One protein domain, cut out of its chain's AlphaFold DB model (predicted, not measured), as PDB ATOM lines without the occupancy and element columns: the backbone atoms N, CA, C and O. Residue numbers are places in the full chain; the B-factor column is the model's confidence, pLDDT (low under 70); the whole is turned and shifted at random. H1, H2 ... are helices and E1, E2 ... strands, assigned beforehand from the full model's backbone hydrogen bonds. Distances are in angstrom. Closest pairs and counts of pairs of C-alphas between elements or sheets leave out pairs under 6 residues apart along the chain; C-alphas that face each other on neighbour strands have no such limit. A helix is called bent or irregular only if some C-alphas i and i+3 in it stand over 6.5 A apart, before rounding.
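What this domain is: This is residues 10 to 16 and 24 to 114 of the 115 residues of an uncharacterized protein of Calocera cornea HHB12733 (UniProt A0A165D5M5). A small curled sheet of four strands, bent like part of a barrel, makes the core; its hairpin E3 and E4 runs out as an arm to the turn at residues 74 to 81, which makes one end of the long axis, while H1 and H3 lie at the other end. H2 packs on the sheet with residues 47 to 53, and a long stretch without named elements, residues 88 to 114, leaves E4 and loops back to pair briefly with it. The printed part has 98 residues, with three named helices and four named strands in the order E1 H1 E2 H2 H3 E3 E4; the sheet runs E1 E2 E3 E4 and is mixed. The class is mixed, helices and strands, with under half of the residues in named elements. The whole is compact, with a radius of gyration of the C-alphas of 14.2 A, yet elongated, spanning 47 by 28 by 25 A.

How they stand to each other: In the sheet, E1, residues 10 to 12, is an edge strand parallel to E2, residues 42 to 45, at 12 degrees, with N 12 and O 44 at 2.8 A. E2 is parallel to E3, residues 66 to 73, at 41 degrees, with N 45 and O 68 at 2.9 A. E3 and E4, residues 82 to 87, form an antiparallel hairpin at 151 degrees, with N 71 and O 84 at 2.9 A. Residues 86 to 87 of E4 also pair antiparallel with residues 109 to 110. H2, residues 47 to 56, is on the sheet at a height of 9.6 A, only just over none of its strands, with two C-alphas each falling on E1 and E2; its closest C-alphas to E3 are those of Pro 47 and Tyr 70, 6.3 A. E2, H2, H3, residues 58 to 62, and E3 make a strand-helix-strand unit, two parallel neighbour strands joined through helices, with a right-handed crossover. H1, residues 26 to 35, is not on the sheet and only just touches H3, with 3 pairs of C-alphas within 8 A, the closest being Val 27 and Phe 60, 5.7 A. H2 and H3 are close but not clearly touching, the closest C-alphas being Phe 54 and Phe 60, 7.1 A. In H1 every O i to N i+4 pair is within hydrogen-bond range; in H2 4 of 6 are, and in H3 0 of 1, beside 1 of 2 O i to N i+3 pairs.

Where its parts are: E3 is 21.7 A long and E4 15.9 A, H2 15.1 A and H1 14.2 A; E2, H3 and E1 measure 9.9 A, 8.8 A and 6.7 A. E1 begins at C-alpha 10, (-89.400, -22.540, -34.471), and E4 ends at C-alpha 87, (-83.166, -20.088, -45.270). H2 is irregular, its C-alphas 48 and 51 being 7.6 A apart.

The domain as a whole: The two C-alphas farthest apart are those of Ala 35 and Ala 77, 48.1 A. Residues 17 to 23 are not printed, and C-alphas 16 and 24 are 12.2 A apart across the cut. Of the links that are printed whole, none is long. The mean pLDDT of the printed part is 77.2; residue 16, residues 74 to 81 and residues 104 to 114 are under 70.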
ATOM      1  N   LEU A  10     -89.371 -21.220 -35.090       89.06
ATOM      2  CA  LEU A  10     -89.400 -22.540 -34.471       89.06
ATOM      3  C   LEU A  10     -88.395 -23.457 -35.170       89.06
ATOM      4  O   LEU A  10     -88.239 -23.391 -36.385       89.06
ATOM      5  N   MET A  11     -87.715 -24.309 -34.403       88.44
ATOM      6  CA  MET A  11     -86.751 -25.275 -34.928       88.44
ATOM      7  C   MET A  11     -87.228 -26.697 -34.649       88.44
ATOM      8  O   MET A  11     -87.457 -27.050 -33.493       88.44
ATOM      9  N   ILE A  12     -87.318 -27.514 -35.692       87.25
ATOM     10  CA  ILE A  12     -87.671 -28.930 -35.624       87.25
ATOM     11  C   ILE A  12     -86.429 -29.740 -35.950       87.25
ATOM     12  O   ILE A  12     -85.913 -29.698 -37.065       87.25
ATOM     13  N   ARG A  13     -85.932 -30.461 -34.945       81.56
ATOM     14  CA  ARG A  13     -84.752 -31.323 -35.080       81.56
ATOM     15  C   ARG A  13     -85.095 -32.786 -35.306       81.56
ATOM     16  O   ARG A  13     -84.339 -33.482 -35.972       81.56
ATOM     17  N   GLU A  14     -86.202 -33.224 -34.730       79.50
ATOM     18  CA  GLU A  14     -86.648 -34.608 -34.715       79.50
ATOM     19  C   GLU A  14     -88.177 -34.626 -34.661       79.50
ATOM     20  O   GLU A  14     -88.781 -33.741 -34.048       79.50
ATOM     21  N   MET A  15     -88.785 -35.616 -35.310       74.94
ATOM     22  CA  MET A  15     -90.203 -35.932 -35.167       74.94
ATOM     23  C   MET A  15     -90.297 -37.226 -34.363       74.94
ATOM     24  O   MET A  15     -89.634 -38.206 -34.692       74.94
ATOM     25  N   GLY A  16     -91.081 -37.227 -33.287       68.75
ATOM     26  CA  GLY A  16     -91.313 -38.448 -32.517       68.75
ATOM     27  C   GLY A  16     -92.212 -39.423 -33.282       68.75
ATOM     28  O   GLY A  16     -93.142 -38.999 -33.962       68.75
ATOM     29  N   SER A  24    -102.835 -31.904 -31.430       70.06
ATOM     30  CA  SER A  24    -101.428 -31.804 -30.999       70.06
ATOM     31  C   SER A  24    -100.463 -31.527 -32.155       70.06
ATOM     32  O   SER A  24     -99.264 -31.771 -32.027       70.06
ATOM     33  N   THR A  25    -100.985 -31.058 -33.287       81.19
ATOM     34  CA  THR A  25    -100.203 -30.830 -34.505       81.19
ATOM     35  C   THR A  25     -99.475 -29.494 -34.475       81.19
ATOM     36  O   THR A  25     -99.901 -28.515 -33.845       81.19
ATOM     37  N   LEU A  26     -98.373 -29.420 -35.217       85.88
ATOM     38  CA  LEU A  26     -97.677 -28.161 -35.435       85.88
ATOM     39  C   LEU A  26     -98.564 -27.155 -36.177       85.88
ATOM     40  O   LEU A  26     -98.508 -25.955 -35.899       85.88
ATOM     41  N   VAL A  27     -99.417 -27.636 -37.084       86.44
ATOM     42  CA  VAL A  27    -100.401 -26.798 -37.779       86.44
ATOM     43  C   VAL A  27    -101.311 -26.082 -36.784       86.44
ATOM     44  O   VAL A  27    -101.425 -24.854 -36.850       86.44
ATOM     45  N   SER A  28    -101.888 -26.806 -35.816       85.94
ATOM     46  CA  SER A  28    -102.731 -26.210 -34.770       85.94
ATOM     47  C   SER A  28    -101.972 -25.170 -33.945       85.94
ATOM     48  O   SER A  28    -102.510 -24.097 -33.663       85.94
ATOM     49  N   PHE A  29    -100.700 -25.425 -33.615       86.81
ATOM     50  CA  PHE A  29     -99.855 -24.454 -32.915       86.81
ATOM     51  C   PHE A  29     -99.657 -23.159 -33.718       86.81
ATOM     52  O   PHE A  29     -99.842 -22.063 -33.183       86.81
ATOM     53  N   VAL A  30     -99.304 -23.261 -35.004       88.44
ATOM     54  CA  VAL A  30     -99.085 -22.084 -35.862       88.44
ATOM     55  C   VAL A  30    -100.373 -21.282 -36.044       88.44
ATOM     56  O   VAL A  30    -100.352 -20.054 -35.933       88.44
ATOM     57  N   GLN A  31    -101.501 -21.958 -36.266       88.06
ATOM     58  CA  GLN A  31    -102.802 -21.308 -36.416       88.06
ATOM     59  C   GLN A  31    -103.245 -20.606 -35.129       88.06
ATOM     60  O   GLN A  31    -103.667 -19.451 -35.184       88.06
ATOM     61  N   ALA A  32    -103.093 -21.249 -33.967       88.06
ATOM     62  CA  ALA A  32    -103.415 -20.639 -32.678       88.06
ATOM     63  C   ALA A  32    -102.586 -19.369 -32.438       88.06
ATOM     64  O   ALA A  32    -103.118 -18.333 -32.040       88.06
ATOM     65  N   ARG A  33    -101.288 -19.409 -32.757       88.75
ATOM     66  CA  ARG A  33    -100.410 -18.236 -32.682       88.75
ATOM     67  C   ARG A  33    -100.875 -17.095 -33.582       88.75
ATOM     68  O   ARG A  33    -100.995 -15.961 -33.113       88.75
ATOM     69  N   ALA A  34    -101.186 -17.394 -34.841       87.50
ATOM     70  CA  ALA A  34    -101.715 -16.407 -35.776       87.50
ATOM     71  C   ALA A  34    -103.031 -15.790 -35.266       87.50
ATOM     72  O   ALA A  34    -103.165 -14.569 -35.260       87.50
ATOM     73  N   ALA A  35    -103.951 -16.608 -34.742       88.44
ATOM     74  CA  ALA A  35    -105.222 -16.151 -34.172       88.44
ATOM     75  C   ALA A  35    -105.043 -15.233 -32.948       88.44
ATOM     76  O   ALA A  35    -105.859 -14.346 -32.715       88.44
ATOM     77  N   THR A  36    -103.954 -15.395 -32.191       88.38
ATOM     78  CA  THR A  36    -103.606 -14.506 -31.066       88.38
ATOM     79  C   THR A  36    -102.885 -13.216 -31.479       88.38
ATOM     80  O   THR A  36    -102.485 -12.443 -30.611       88.38
ATOM     81  N   GLY A  37    -102.695 -12.972 -32.780       87.56
ATOM     82  CA  GLY A  37    -101.977 -11.800 -33.293       87.56
ATOM     83  C   GLY A  37    -100.453 -11.899 -33.180       87.56
ATOM     84  O   GLY A  37     -99.762 -10.892 -33.311       87.56
ATOM     85  N   ILE A  38     -99.915 -13.101 -32.937       88.81
ATOM     86  CA  ILE A  38     -98.475 -13.341 -32.767       88.81
ATOM     87  C   ILE A  38     -98.024 -14.482 -33.690       88.81
ATOM     88  O   ILE A  38     -97.644 -15.559 -33.212       88.81
ATOM     89  N   PRO A  39     -98.093 -14.297 -35.020       87.38
ATOM     90  CA  PRO A  39     -97.820 -15.367 -35.968       87.38
ATOM     91  C   PRO A  39     -96.387 -15.892 -35.826       87.38
ATOM     92  O   PRO A  39     -95.443 -15.139 -35.574       87.38
ATOM     93  N   LEU A  40     -96.228 -17.204 -36.003       89.31
ATOM     94  CA  LEU A  40     -94.913 -17.778 -36.259       89.31
ATOM     95  C   LEU A  40     -94.495 -17.364 -37.672       89.31
ATOM     96  O   LEU A  40     -95.252 -17.576 -38.612       89.31
ATOM     97  N   LEU A  41     -93.309 -16.780 -37.819       87.06
ATOM     98  CA  LEU A  41     -92.834 -16.294 -39.116       87.06
ATOM     99  C   LEU A  41     -92.016 -17.355 -39.846       87.06
ATOM    100  O   LEU A  41     -92.051 -17.429 -41.070       87.06
ATOM    101  N   ARG A  42     -91.264 -18.161 -39.088       87.12
ATOM    102  CA  ARG A  42     -90.237 -19.044 -39.633       87.12
ATOM    103  C   ARG A  42     -90.255 -20.427 -39.000       87.12
ATOM    104  O   ARG A  42     -90.367 -20.558 -37.778       87.12
ATOM    105  N   LEU A  43     -90.052 -21.445 -39.826       89.25
ATOM    106  CA  LEU A  43     -89.883 -22.828 -39.405       89.25
ATOM    107  C   LEU A  43     -88.597 -23.407 -39.995       89.25
ATOM    108  O   LEU A  43     -88.456 -23.520 -41.206       89.25
ATOM    109  N   LEU A  44     -87.668 -23.792 -39.127       89.50
ATOM    110  CA  LEU A  44     -86.408 -24.427 -39.494       89.50
ATOM    111  C   LEU A  44     -86.519 -25.938 -39.281       89.50
ATOM    112  O   LEU A  44     -86.680 -26.376 -38.144       89.50
ATOM    113  N   ILE A  45     -86.405 -26.732 -40.343       88.88
ATOM    114  CA  ILE A  45     -86.589 -28.188 -40.295       88.88
ATOM    115  C   ILE A  45     -85.254 -28.886 -40.560       88.88
ATOM    116  O   ILE A  45     -84.537 -28.575 -41.513       88.88
ATOM    117  N   HIS A  46     -84.897 -29.850 -39.716       87.19
ATOM    118  CA  HIS A  46     -83.699 -30.650 -39.921       87.19
ATOM    119  C   HIS A  46     -83.812 -31.497 -41.205       87.19
ATOM    120  O   HIS A  46     -84.846 -32.117 -41.435       87.19
ATOM    121  N   PRO A  47     -82.754 -31.605 -42.034       83.75
ATOM    122  CA  PRO A  47     -82.793 -32.365 -43.288       83.75
ATOM    123  C   PRO A  47     -83.312 -33.796 -43.139       83.75
ATOM    124  O   PRO A  47     -84.151 -34.245 -43.909       83.75
ATOM    125  N   ARG A  48     -82.863 -34.488 -42.086       84.69
ATOM    126  CA  ARG A  48     -83.325 -35.842 -41.732       84.69
ATOM    127  C   ARG A  48     -84.828 -35.957 -41.458       84.69
ATOM    128  O   ARG A  48     -85.356 -37.041 -41.629       84.69
ATOM    129  N   THR A  49     -85.495 -34.883 -41.045       85.75
ATOM    130  CA  THR A  49     -86.932 -34.882 -40.734       85.75
ATOM    131  C   THR A  49     -87.772 -34.241 -41.827       85.75
ATOM    132  O   THR A  49     -88.983 -34.162 -41.677       85.75
ATOM    133  N   TRP A  50     -87.157 -33.738 -42.901       86.25
ATOM    134  CA  TRP A  50     -87.843 -32.930 -43.909       86.25
ATOM    135  C   TRP A  50     -89.021 -33.670 -44.546       86.25
ATOM    136  O   TRP A  50     -90.152 -33.190 -44.514       86.25
ATOM    137  N   LYS A  51     -88.763 -34.866 -45.084       82.81
ATOM    138  CA  LYS A  51     -89.782 -35.665 -45.777       82.81
ATOM    139  C   LYS A  51     -90.870 -36.145 -44.821       82.81
ATOM    140  O   LYS A  51     -92.053 -35.975 -45.105       82.81
ATOM    141  N   ASP A  52     -90.465 -36.667 -43.668       84.75
ATOM    142  CA  ASP A  52     -91.392 -37.177 -42.659       84.75
ATOM    143  C   ASP A  52     -92.310 -36.067 -42.143       84.75
ATOM    144  O   ASP A  52     -93.514 -36.269 -42.008       84.75
ATOM    145  N   PHE A  53     -91.768 -34.862 -41.938       86.44
ATOM    146  CA  PHE A  53     -92.538 -33.705 -41.504       86.44
ATOM    147  C   PHE A  53     -93.708 -33.411 -42.447       86.44
ATOM    148  O   PHE A  53     -94.844 -33.367 -41.992       86.44
ATOM    149  N   PHE A  54     -93.478 -33.275 -43.756       83.50
ATOM    150  CA  PHE A  54     -94.557 -32.958 -44.707       83.50
ATOM    151  C   PHE A  54     -95.491 -34.134 -45.013       83.50
ATOM    152  O   PHE A  54     -96.590 -33.920 -45.542       83.50
ATOM    153  N   SER A  55     -95.070 -35.357 -44.683       82.69
ATOM    154  CA  SER A  55     -95.931 -36.537 -44.715       82.69
ATOM    155  C   SER A  55     -96.882 -36.580 -43.518       82.69
ATOM    156  O   SER A  55     -98.034 -36.968 -43.681       82.69
ATOM    157  N   ILE A  56     -96.414 -36.201 -42.325       82.62
ATOM    158  CA  ILE A  56     -97.203 -36.219 -41.083       82.62
ATOM    159  C   ILE A  56     -98.076 -34.957 -40.986       82.62
ATOM    160  O   ILE A  56     -99.272 -35.034 -40.730       82.62
ATOM    161  N   GLU A  57     -97.491 -33.790 -41.242       84.56
ATOM    162  CA  GLU A  57     -98.120 -32.470 -41.151       84.56
ATOM    163  C   GLU A  57     -98.525 -31.975 -42.547       84.56
ATOM    164  O   GLU A  57     -98.127 -30.899 -43.001       84.56
ATOM    165  N   SER A  58     -99.311 -32.770 -43.280       80.06
ATOM    166  CA  SER A  58     -99.615 -32.486 -44.690       80.06
ATOM    167  C   SER A  58    -100.286 -31.125 -44.909       80.06
ATOM    168  O   SER A  58    -100.011 -30.446 -45.904       80.06
ATOM    169  N   SER A  59    -101.114 -30.708 -43.948       83.25
ATOM    170  CA  SER A  59    -101.831 -29.427 -43.921       83.25
ATOM    171  C   SER A  59    -100.925 -28.215 -43.681       83.25
ATOM    172  O   SER A  59    -101.367 -27.079 -43.855       83.25
ATOM    173  N   PHE A  60     -99.650 -28.422 -43.336       83.38
ATOM    174  CA  PHE A  60     -98.686 -27.336 -43.155       83.38
ATOM    175  C   PHE A  60     -98.428 -26.555 -44.452       83.38
ATOM    176  O   PHE A  60     -98.139 -25.361 -44.410       83.38
ATOM    177  N   ARG A  61     -98.630 -27.191 -45.618       74.56
ATOM    178  CA  ARG A  61     -98.479 -26.577 -46.952       74.56
ATOM    179  C   ARG A  61     -99.370 -25.342 -47.186       74.56
ATOM    180  O   ARG A  61     -99.112 -24.576 -48.107       74.56
ATOM    181  N   GLY A  62    -100.418 -25.143 -46.382       75.56
ATOM    182  CA  GLY A  62    -101.325 -23.992 -46.484       75.56
ATOM    183  C   GLY A  62    -100.968 -22.802 -45.587       75.56
ATOM    184  O   GLY A  62    -101.678 -21.797 -45.605       75.56
ATOM    185  N   LEU A  63     -99.917 -22.905 -44.770       82.12
ATOM    186  CA  LEU A  63     -99.575 -21.883 -43.783       82.12
ATOM    187  C   LEU A  63     -98.574 -20.867 -44.343       82.12
ATOM    188  O   LEU A  63     -97.610 -21.224 -45.017       82.12
ATOM    189  N   GLN A  64     -98.783 -19.587 -44.020       81.56
ATOM    190  CA  GLN A  64     -97.855 -18.504 -44.362       81.56
ATOM    191  C   GLN A  64     -96.670 -18.494 -43.387       81.56
ATOM    192  O   GLN A  64     -96.621 -17.686 -42.463       81.56
ATOM    193  N   VAL A  65     -95.738 -19.429 -43.572       84.50
ATOM    194  CA  VAL A  65     -94.510 -19.557 -42.774       84.50
ATOM    195  C   VAL A  65     -93.324 -19.753 -43.712       84.50
ATOM    196  O   VAL A  65     -93.374 -20.588 -44.613       84.50
ATOM    197  N   GLU A  66     -92.246 -18.998 -43.502       85.81
ATOM    198  CA  GLU A  66     -90.997 -19.197 -44.241       85.81
ATOM    199  C   GLU A  66     -90.295 -20.469 -43.760       85.81
ATOM    200  O   GLU A  66     -90.165 -20.708 -42.555       85.81
ATOM    201  N   LEU A  67     -89.797 -21.269 -44.701       86.19
ATOM    202  CA  LEU A  67     -89.102 -22.512 -44.400       86.19
ATOM    203  C   LEU A  67     -87.587 -22.324 -44.440       86.19
ATOM    204  O   LEU A  67     -87.030 -21.697 -45.340       86.19
ATOM    205  N   GLY A  68     -86.918 -22.907 -43.458       87.44
ATOM    206  CA  GLY A  68     -85.472 -23.034 -43.400       87.44
ATOM    207  C   GLY A  68     -85.070 -24.490 -43.270       87.44
ATOM    208  O   GLY A  68     -85.844 -25.337 -42.816       87.44
ATOM    209  N   TRP A  69     -83.822 -24.771 -43.606       87.44
ATOM    210  CA  TRP A  69     -83.200 -26.079 -43.447       87.44
ATOM    211  C   TRP A  69     -81.796 -25.931 -42.873       87.44
ATOM    212  O   TRP A  69     -81.265 -24.834 -42.743       87.44
ATOM    213  N   TYR A  70     -81.169 -27.045 -42.510       82.75
ATOM    214  CA  TYR A  70     -79.767 -27.020 -42.112       82.75
ATOM    215  C   TYR A  70     -78.889 -27.453 -43.273       82.75
ATOM    216  O   TYR A  70     -79.162 -28.464 -43.917       82.75
ATOM    217  N   LYS A  71     -77.787 -26.742 -43.481       78.25
ATOM    218  CA  LYS A  71     -76.729 -27.191 -44.376       78.25
ATOM    219  C   LYS A  71     -75.572 -27.731 -43.567       78.25
ATOM    220  O   LYS A  71     -75.115 -27.106 -42.609       78.25
ATOM    221  N   ASN A  72     -75.077 -28.891 -43.976       75.38
ATOM    222  CA  ASN A  72     -73.815 -29.382 -43.464       75.38
ATOM    223  C   ASN A  72     -72.696 -28.562 -44.116       75.38
ATOM    224  O   ASN A  72     -72.423 -28.709 -45.311       75.38
ATOM    225  N   LYS A  73     -72.058 -27.674 -43.350       71.50
ATOM    226  CA  LYS A  73     -70.786 -27.107 -43.788       71.50
ATOM    227  C   LYS A  73     -69.735 -28.176 -43.550       71.50
ATOM    228  O   LYS A  73     -69.312 -28.389 -42.417       71.50
ATOM    229  N   ALA A  74     -69.334 -28.846 -44.631       61.03
ATOM    230  CA  ALA A  74     -68.190 -29.741 -44.609       61.03
ATOM    231  C   ALA A  74     -66.967 -28.947 -44.128       61.03
ATOM    232  O   ALA A  74     -66.380 -28.164 -44.875       61.03
ATOM    233  N   GLY A  75     -66.621 -29.110 -42.852       52.69
ATOM    234  CA  GLY A  75     -65.334 -28.687 -42.332       52.69
ATOM    235  C   GLY A  75     -64.255 -29.529 -43.001       52.69
ATOM    236  O   GLY A  75     -64.419 -30.738 -43.172       52.69
ATOM    237  N   THR A  76     -63.162 -28.890 -43.405       51.03
ATOM    238  CA  THR A  76     -61.929 -29.567 -43.819       51.03
ATOM    239  C   THR A  76     -61.610 -30.710 -42.855       51.03
ATOM    240  O   THR A  76     -61.456 -30.465 -41.664       51.03
ATOM    241  N   ALA A  77     -61.579 -31.933 -43.394       46.25
ATOM    242  CA  ALA A  77     -61.115 -33.188 -42.802       46.25
ATOM    243  C   ALA A  77     -60.993 -33.218 -41.263       46.25
ATOM    244  O   ALA A  77     -59.960 -32.869 -40.700       46.25
ATOM    245  N   GLY A  78     -62.024 -33.752 -40.605       46.50
ATOM    246  CA  GLY A  78     -61.938 -34.205 -39.218       46.50
ATOM    247  C   GLY A  78     -62.731 -33.347 -38.233       46.50
ATOM    248  O   GLY A  78     -62.389 -32.215 -37.926       46.50
ATOM    249  N   PHE A  79     -63.759 -33.965 -37.661       44.47
ATOM    250  CA  PHE A  79     -64.334 -33.656 -36.348       44.47
ATOM    251  C   PHE A  79     -65.435 -32.612 -36.147       44.47
ATOM    252  O   PHE A  79     -66.006 -32.649 -35.067       44.47
ATOM    253  N   ASN A  80     -65.874 -31.804 -37.114       48.81
ATOM    254  CA  ASN A  80     -67.071 -30.970 -36.892       48.81
ATOM    255  C   ASN A  80     -67.956 -30.856 -38.143       48.81
ATOM    256  O   ASN A  80     -67.868 -29.884 -38.887       48.81
ATOM    257  N   ASN A  81     -68.857 -31.827 -38.341       57.22
ATOM    258  CA  ASN A  81     -70.026 -31.656 -39.213       57.22
ATOM    259  C   ASN A  81     -70.963 -30.626 -38.566       57.22
ATOM    260  O   ASN A  81     -71.915 -30.979 -37.864       57.22
ATOM    261  N   ARG A  82     -70.641 -29.341 -38.727       71.38
ATOM    262  CA  ARG A  82     -71.444 -28.251 -38.184       71.38
ATOM    263  C   ARG A  82     -72.633 -28.028 -39.113       71.38
ATOM    264  O   ARG A  82     -72.485 -27.611 -40.259       71.38
ATOM    265  N   TRP A  83     -73.816 -28.330 -38.592       76.00
ATOM    266  CA  TRP A  83     -75.081 -27.985 -39.226       76.00
ATOM    267  C   TRP A  83     -75.390 -26.526 -38.930       76.00
ATOM    268  O   TRP A  83     -75.581 -26.154 -37.770       76.00
ATOM    269  N   GLU A  84     -75.433 -25.706 -39.971       80.38
ATOM    270  CA  GLU A  84     -75.789 -24.297 -39.858       80.38
ATOM    271  C   GLU A  84     -77.172 -24.055 -40.469       80.38
ATOM    272  O   GLU A  84     -77.483 -24.646 -41.508       80.38
ATOM    273  N   PRO A  85     -78.021 -23.242 -39.815       79.81
ATOM    274  CA  PRO A  85     -79.314 -22.872 -40.364       79.81
ATOM    275  C   PRO A  85     -79.136 -22.049 -41.644       79.81
ATOM    276  O   PRO A  85     -78.439 -21.037 -41.650       79.81
ATOM    277  N   GLU A  86     -79.811 -22.463 -42.704       81.19
ATOM    278  CA  GLU A  86     -79.984 -21.716 -43.943       81.19
ATOM    279  C   GLU A  86     -81.476 -21.526 -44.223       81.19
ATOM    280  O   GLU A  86     -82.325 -22.327 -43.824       81.19
ATOM    281  N   TRP A  87     -81.797 -20.443 -44.920       79.25
ATOM    282  CA  TRP A  87     -83.166 -20.088 -45.270       79.25
ATOM    283  C   TRP A  87     -83.307 -19.919 -46.763       79.25
ATOM    284  O   TRP A  87     -82.399 -19.420 -47.425       79.25
ATOM    285  N   GLY A  88     -84.483 -20.213 -47.289       73.25
ATOM    286  CA  GLY A  88     -84.811 -19.800 -48.636       73.25
ATOM    287  C   GLY A  88     -86.274 -20.005 -48.946       73.25
ATOM    288  O   GLY A  88     -86.999 -20.723 -48.260       73.25
ATOM    289  N   LEU A  89     -86.712 -19.324 -49.994       70.06
ATOM    290  CA  LEU A  89     -88.074 -19.453 -50.474       70.06
ATOM    291  C   LEU A  89     -88.152 -20.725 -51.308       70.06
ATOM    292  O   LEU A  89     -87.637 -20.778 -52.425       70.06
ATOM    293  N   ILE A  90     -88.774 -21.750 -50.740       72.88
ATOM    294  CA  ILE A  90     -89.153 -22.955 -51.468       72.88
ATOM    295  C   ILE A  90     -90.620 -22.768 -51.847       72.88
ATOM    296  O   ILE A  90     -91.460 -22.649 -50.948       72.88
ATOM    297  N   PRO A  91     -90.956 -22.699 -53.144       72.38
ATOM    298  CA  PRO A  91     -92.347 -22.734 -53.562       72.38
ATOM    299  C   PRO A  91     -93.020 -23.978 -52.981       72.38
ATOM    300  O   PRO A  91     -92.458 -25.069 -53.055       72.38
ATOM    301  N   MET A  92     -94.231 -23.845 -52.438       73.56
ATOM    302  CA  MET A  92     -94.950 -24.993 -51.865       73.56
ATOM    303  C   MET A  92     -95.143 -26.135 -52.877       73.56
ATOM    304  O   MET A  92     -95.196 -27.294 -52.485       73.56
ATOM    305  N   SER A  93     -95.192 -25.822 -54.175       77.31
ATOM    306  CA  SER A  93     -95.243 -26.803 -55.264       77.31
ATOM    307  C   SER A  93     -93.959 -27.617 -55.443       77.31
ATOM    308  O   SER A  93     -94.017 -28.696 -56.011       77.31
ATOM    309  N   GLU A  94     -92.810 -27.112 -54.994       77.25
ATOM    310  CA  GLU A  94     -91.501 -27.776 -55.114       77.25
ATOM    311  C   GLU A  94     -91.109 -28.518 -53.825       77.25
ATOM    312  O   GLU A  94     -90.042 -29.117 -53.758       77.25
ATOM    313  N   ILE A  95     -91.940 -28.475 -52.777       79.75
ATOM    314  CA  ILE A  95     -91.547 -28.899 -51.427       79.75
ATOM    315  C   ILE A  95     -91.300 -30.407 -51.285       79.75
ATOM    316  O   ILE A  95     -90.496 -30.821 -50.449       79.75
ATOM    317  N   GLU A  96     -91.984 -31.217 -52.097       77.75
ATOM    318  CA  GLU A  96     -91.880 -32.684 -52.091       77.75
ATOM    319  C   GLU A  96     -90.592 -33.166 -52.759       77.75
ATOM    320  O   GLU A  96     -89.941 -34.092 -52.268       77.75
ATOM    321  N   ASP A  97     -90.197 -32.482 -53.833       80.50
ATOM    322  CA  ASP A  97     -88.975 -32.755 -54.589       80.50
ATOM    323  C   ASP A  97     -87.757 -32.011 -54.021       80.50
ATOM    324  O   ASP A  97     -86.617 -32.249 -54.430       80.50
ATOM    325  N   PHE A  98     -87.977 -31.109 -53.062       82.12
ATOM    326  CA  PHE A  98     -86.909 -30.379 -52.406       82.12
ATOM    327  C   PHE A  98     -86.114 -31.292 -51.469       82.12
ATOM    328  O   PHE A  98     -86.636 -31.834 -50.492       82.12
ATOM    329  N   ASP A  99     -84.810 -31.397 -51.729       82.94
ATOM    330  CA  ASP A  99     -83.860 -32.024 -50.818       82.94
ATOM    331  C   ASP A  99     -82.919 -30.959 -50.214       82.94
ATOM    332  O   ASP A  99     -82.070 -30.393 -50.915       82.94
ATOM    333  N   PRO A 100     -83.027 -30.688 -48.897       80.38
ATOM    334  CA  PRO A 100     -82.192 -29.701 -48.215       80.38
ATOM    335  C   PRO A 100     -80.687 -30.023 -48.237       80.38
ATOM    336  O   PRO A 100     -79.871 -29.145 -47.948       80.38
ATOM    337  N   ASN A 101     -80.283 -31.249 -48.588       76.94
ATOM    338  CA  ASN A 101     -78.873 -31.633 -48.686       76.94
ATOM    339  C   ASN A 101     -78.222 -31.250 -50.024       76.94
ATOM    340  O   ASN A 101     -76.994 -31.198 -50.100       76.94
ATOM    341  N   VAL A 102     -79.011 -30.978 -51.070       78.31
ATOM    342  CA  VAL A 102     -78.511 -30.740 -52.442       78.31
ATOM    343  C   VAL A 102     -78.798 -29.323 -52.947       78.31
ATOM    344  O   VAL A 102     -78.662 -29.047 -54.139       78.31
ATOM    345  N   VAL A 103     -79.177 -28.408 -52.050       71.00
ATOM    346  CA  VAL A 103     -79.590 -27.047 -52.419       71.00
ATOM    347  C   VAL A 103     -78.482 -26.314 -53.190       71.00
ATOM    348  O   VAL A 103     -77.376 -26.132 -52.662       71.00
ATOM    349  N   PRO A 104     -78.764 -25.839 -54.420       60.47
ATOM    350  CA  PRO A 104     -77.803 -25.086 -55.212       60.47
ATOM    351  C   PRO A 104     -77.383 -23.786 -54.519       60.47
ATOM    352  O   PRO A 104     -78.200 -23.086 -53.913       60.47
ATOM    353  N   LYS A 105     -76.105 -23.411 -54.661       57.41
ATOM    354  CA  LYS A 105     -75.614 -22.089 -54.236       57.41
ATOM    355  C   LYS A 105     -76.465 -20.996 -54.905       57.41
ATOM    356  O   LYS A 105     -76.547 -20.961 -56.127       57.41
ATOM    357  N   GLY A 106     -77.085 -20.122 -54.106       61.91
ATOM    358  CA  GLY A 106     -77.902 -18.993 -54.580       61.91
ATOM    359  C   GLY A 106     -79.391 -19.052 -54.218       61.91
ATOM    360  O   GLY A 106     -80.062 -18.029 -54.308       61.91
ATOM    361  N   ARG A 107     -79.909 -20.202 -53.756       65.88
ATOM    362  CA  ARG A 107     -81.264 -20.297 -53.164       65.88
ATOM    363  C   ARG A 107     -81.284 -20.097 -51.640       65.88
ATOM    364  O   ARG A 107     -82.363 -20.042 -51.059       65.88
ATOM    365  N   SER A 108     -80.111 -19.962 -51.024       63.66
ATOM    366  CA  SER A 108     -79.938 -19.827 -49.576       63.66
ATOM    367  C   SER A 108     -79.596 -18.392 -49.164       63.66
ATOM    368  O   SER A 108     -78.773 -17.746 -49.813       63.66
ATOM    369  N   ARG A 109     -80.163 -17.944 -48.045       65.19
ATOM    370  CA  ARG A 109     -79.766 -16.775 -47.247       65.19
ATOM    371  C   ARG A 109     -79.283 -17.252 -45.878       65.19
ATOM    372  O   ARG A 109     -79.804 -18.246 -45.358       65.19
ATOM    373  N   SER A 110     -78.289 -16.582 -45.305       60.66
ATOM    374  CA  SER A 110     -77.792 -16.927 -43.970       60.66
ATOM    375  C   SER A 110     -78.792 -16.507 -42.889       60.66
ATOM    376  O   SER A 110     -79.649 -15.647 -43.095       60.66
ATOM    377  N   PHE A 111     -78.713 -17.142 -41.717       57.94
ATOM    378  CA  PHE A 111     -79.551 -16.776 -40.574       57.94
ATOM    379  C   PHE A 111     -79.305 -15.329 -40.121       57.94
ATOM    380  O   PHE A 111     -80.257 -14.642 -39.760       57.94
ATOM    381  N   GLU A 112     -78.057 -14.856 -40.171       59.03
ATOM    382  CA  GLU A 112     -77.701 -13.482 -39.798       59.03
ATOM    383  C   GLU A 112     -78.262 -12.432 -40.765       59.03
ATOM    384  O   GLU A 112     -78.594 -11.336 -40.333       59.03
ATOM    385  N   GLU A 113     -78.427 -12.760 -42.050       57.84
ATOM    386  CA  GLU A 113     -78.997 -11.850 -43.061       57.84
ATOM    387  C   GLU A 113     -80.502 -11.589 -42.875       57.84
ATOM    388  O   GLU A 113     -81.076 -10.728 -43.540       57.84
ATOM    389  N   LEU A 114     -81.161 -12.359 -42.005       55.97
ATOM    390  CA  LEU A 114     -82.613 -12.357 -41.829       55.97
ATOM    391  C   LEU A 114     -83.069 -11.896 -40.437       55.97
ATOM    392  O   LEU A 114     -84.279 -11.913 -40.170       55.97
TER     393      LEU A 114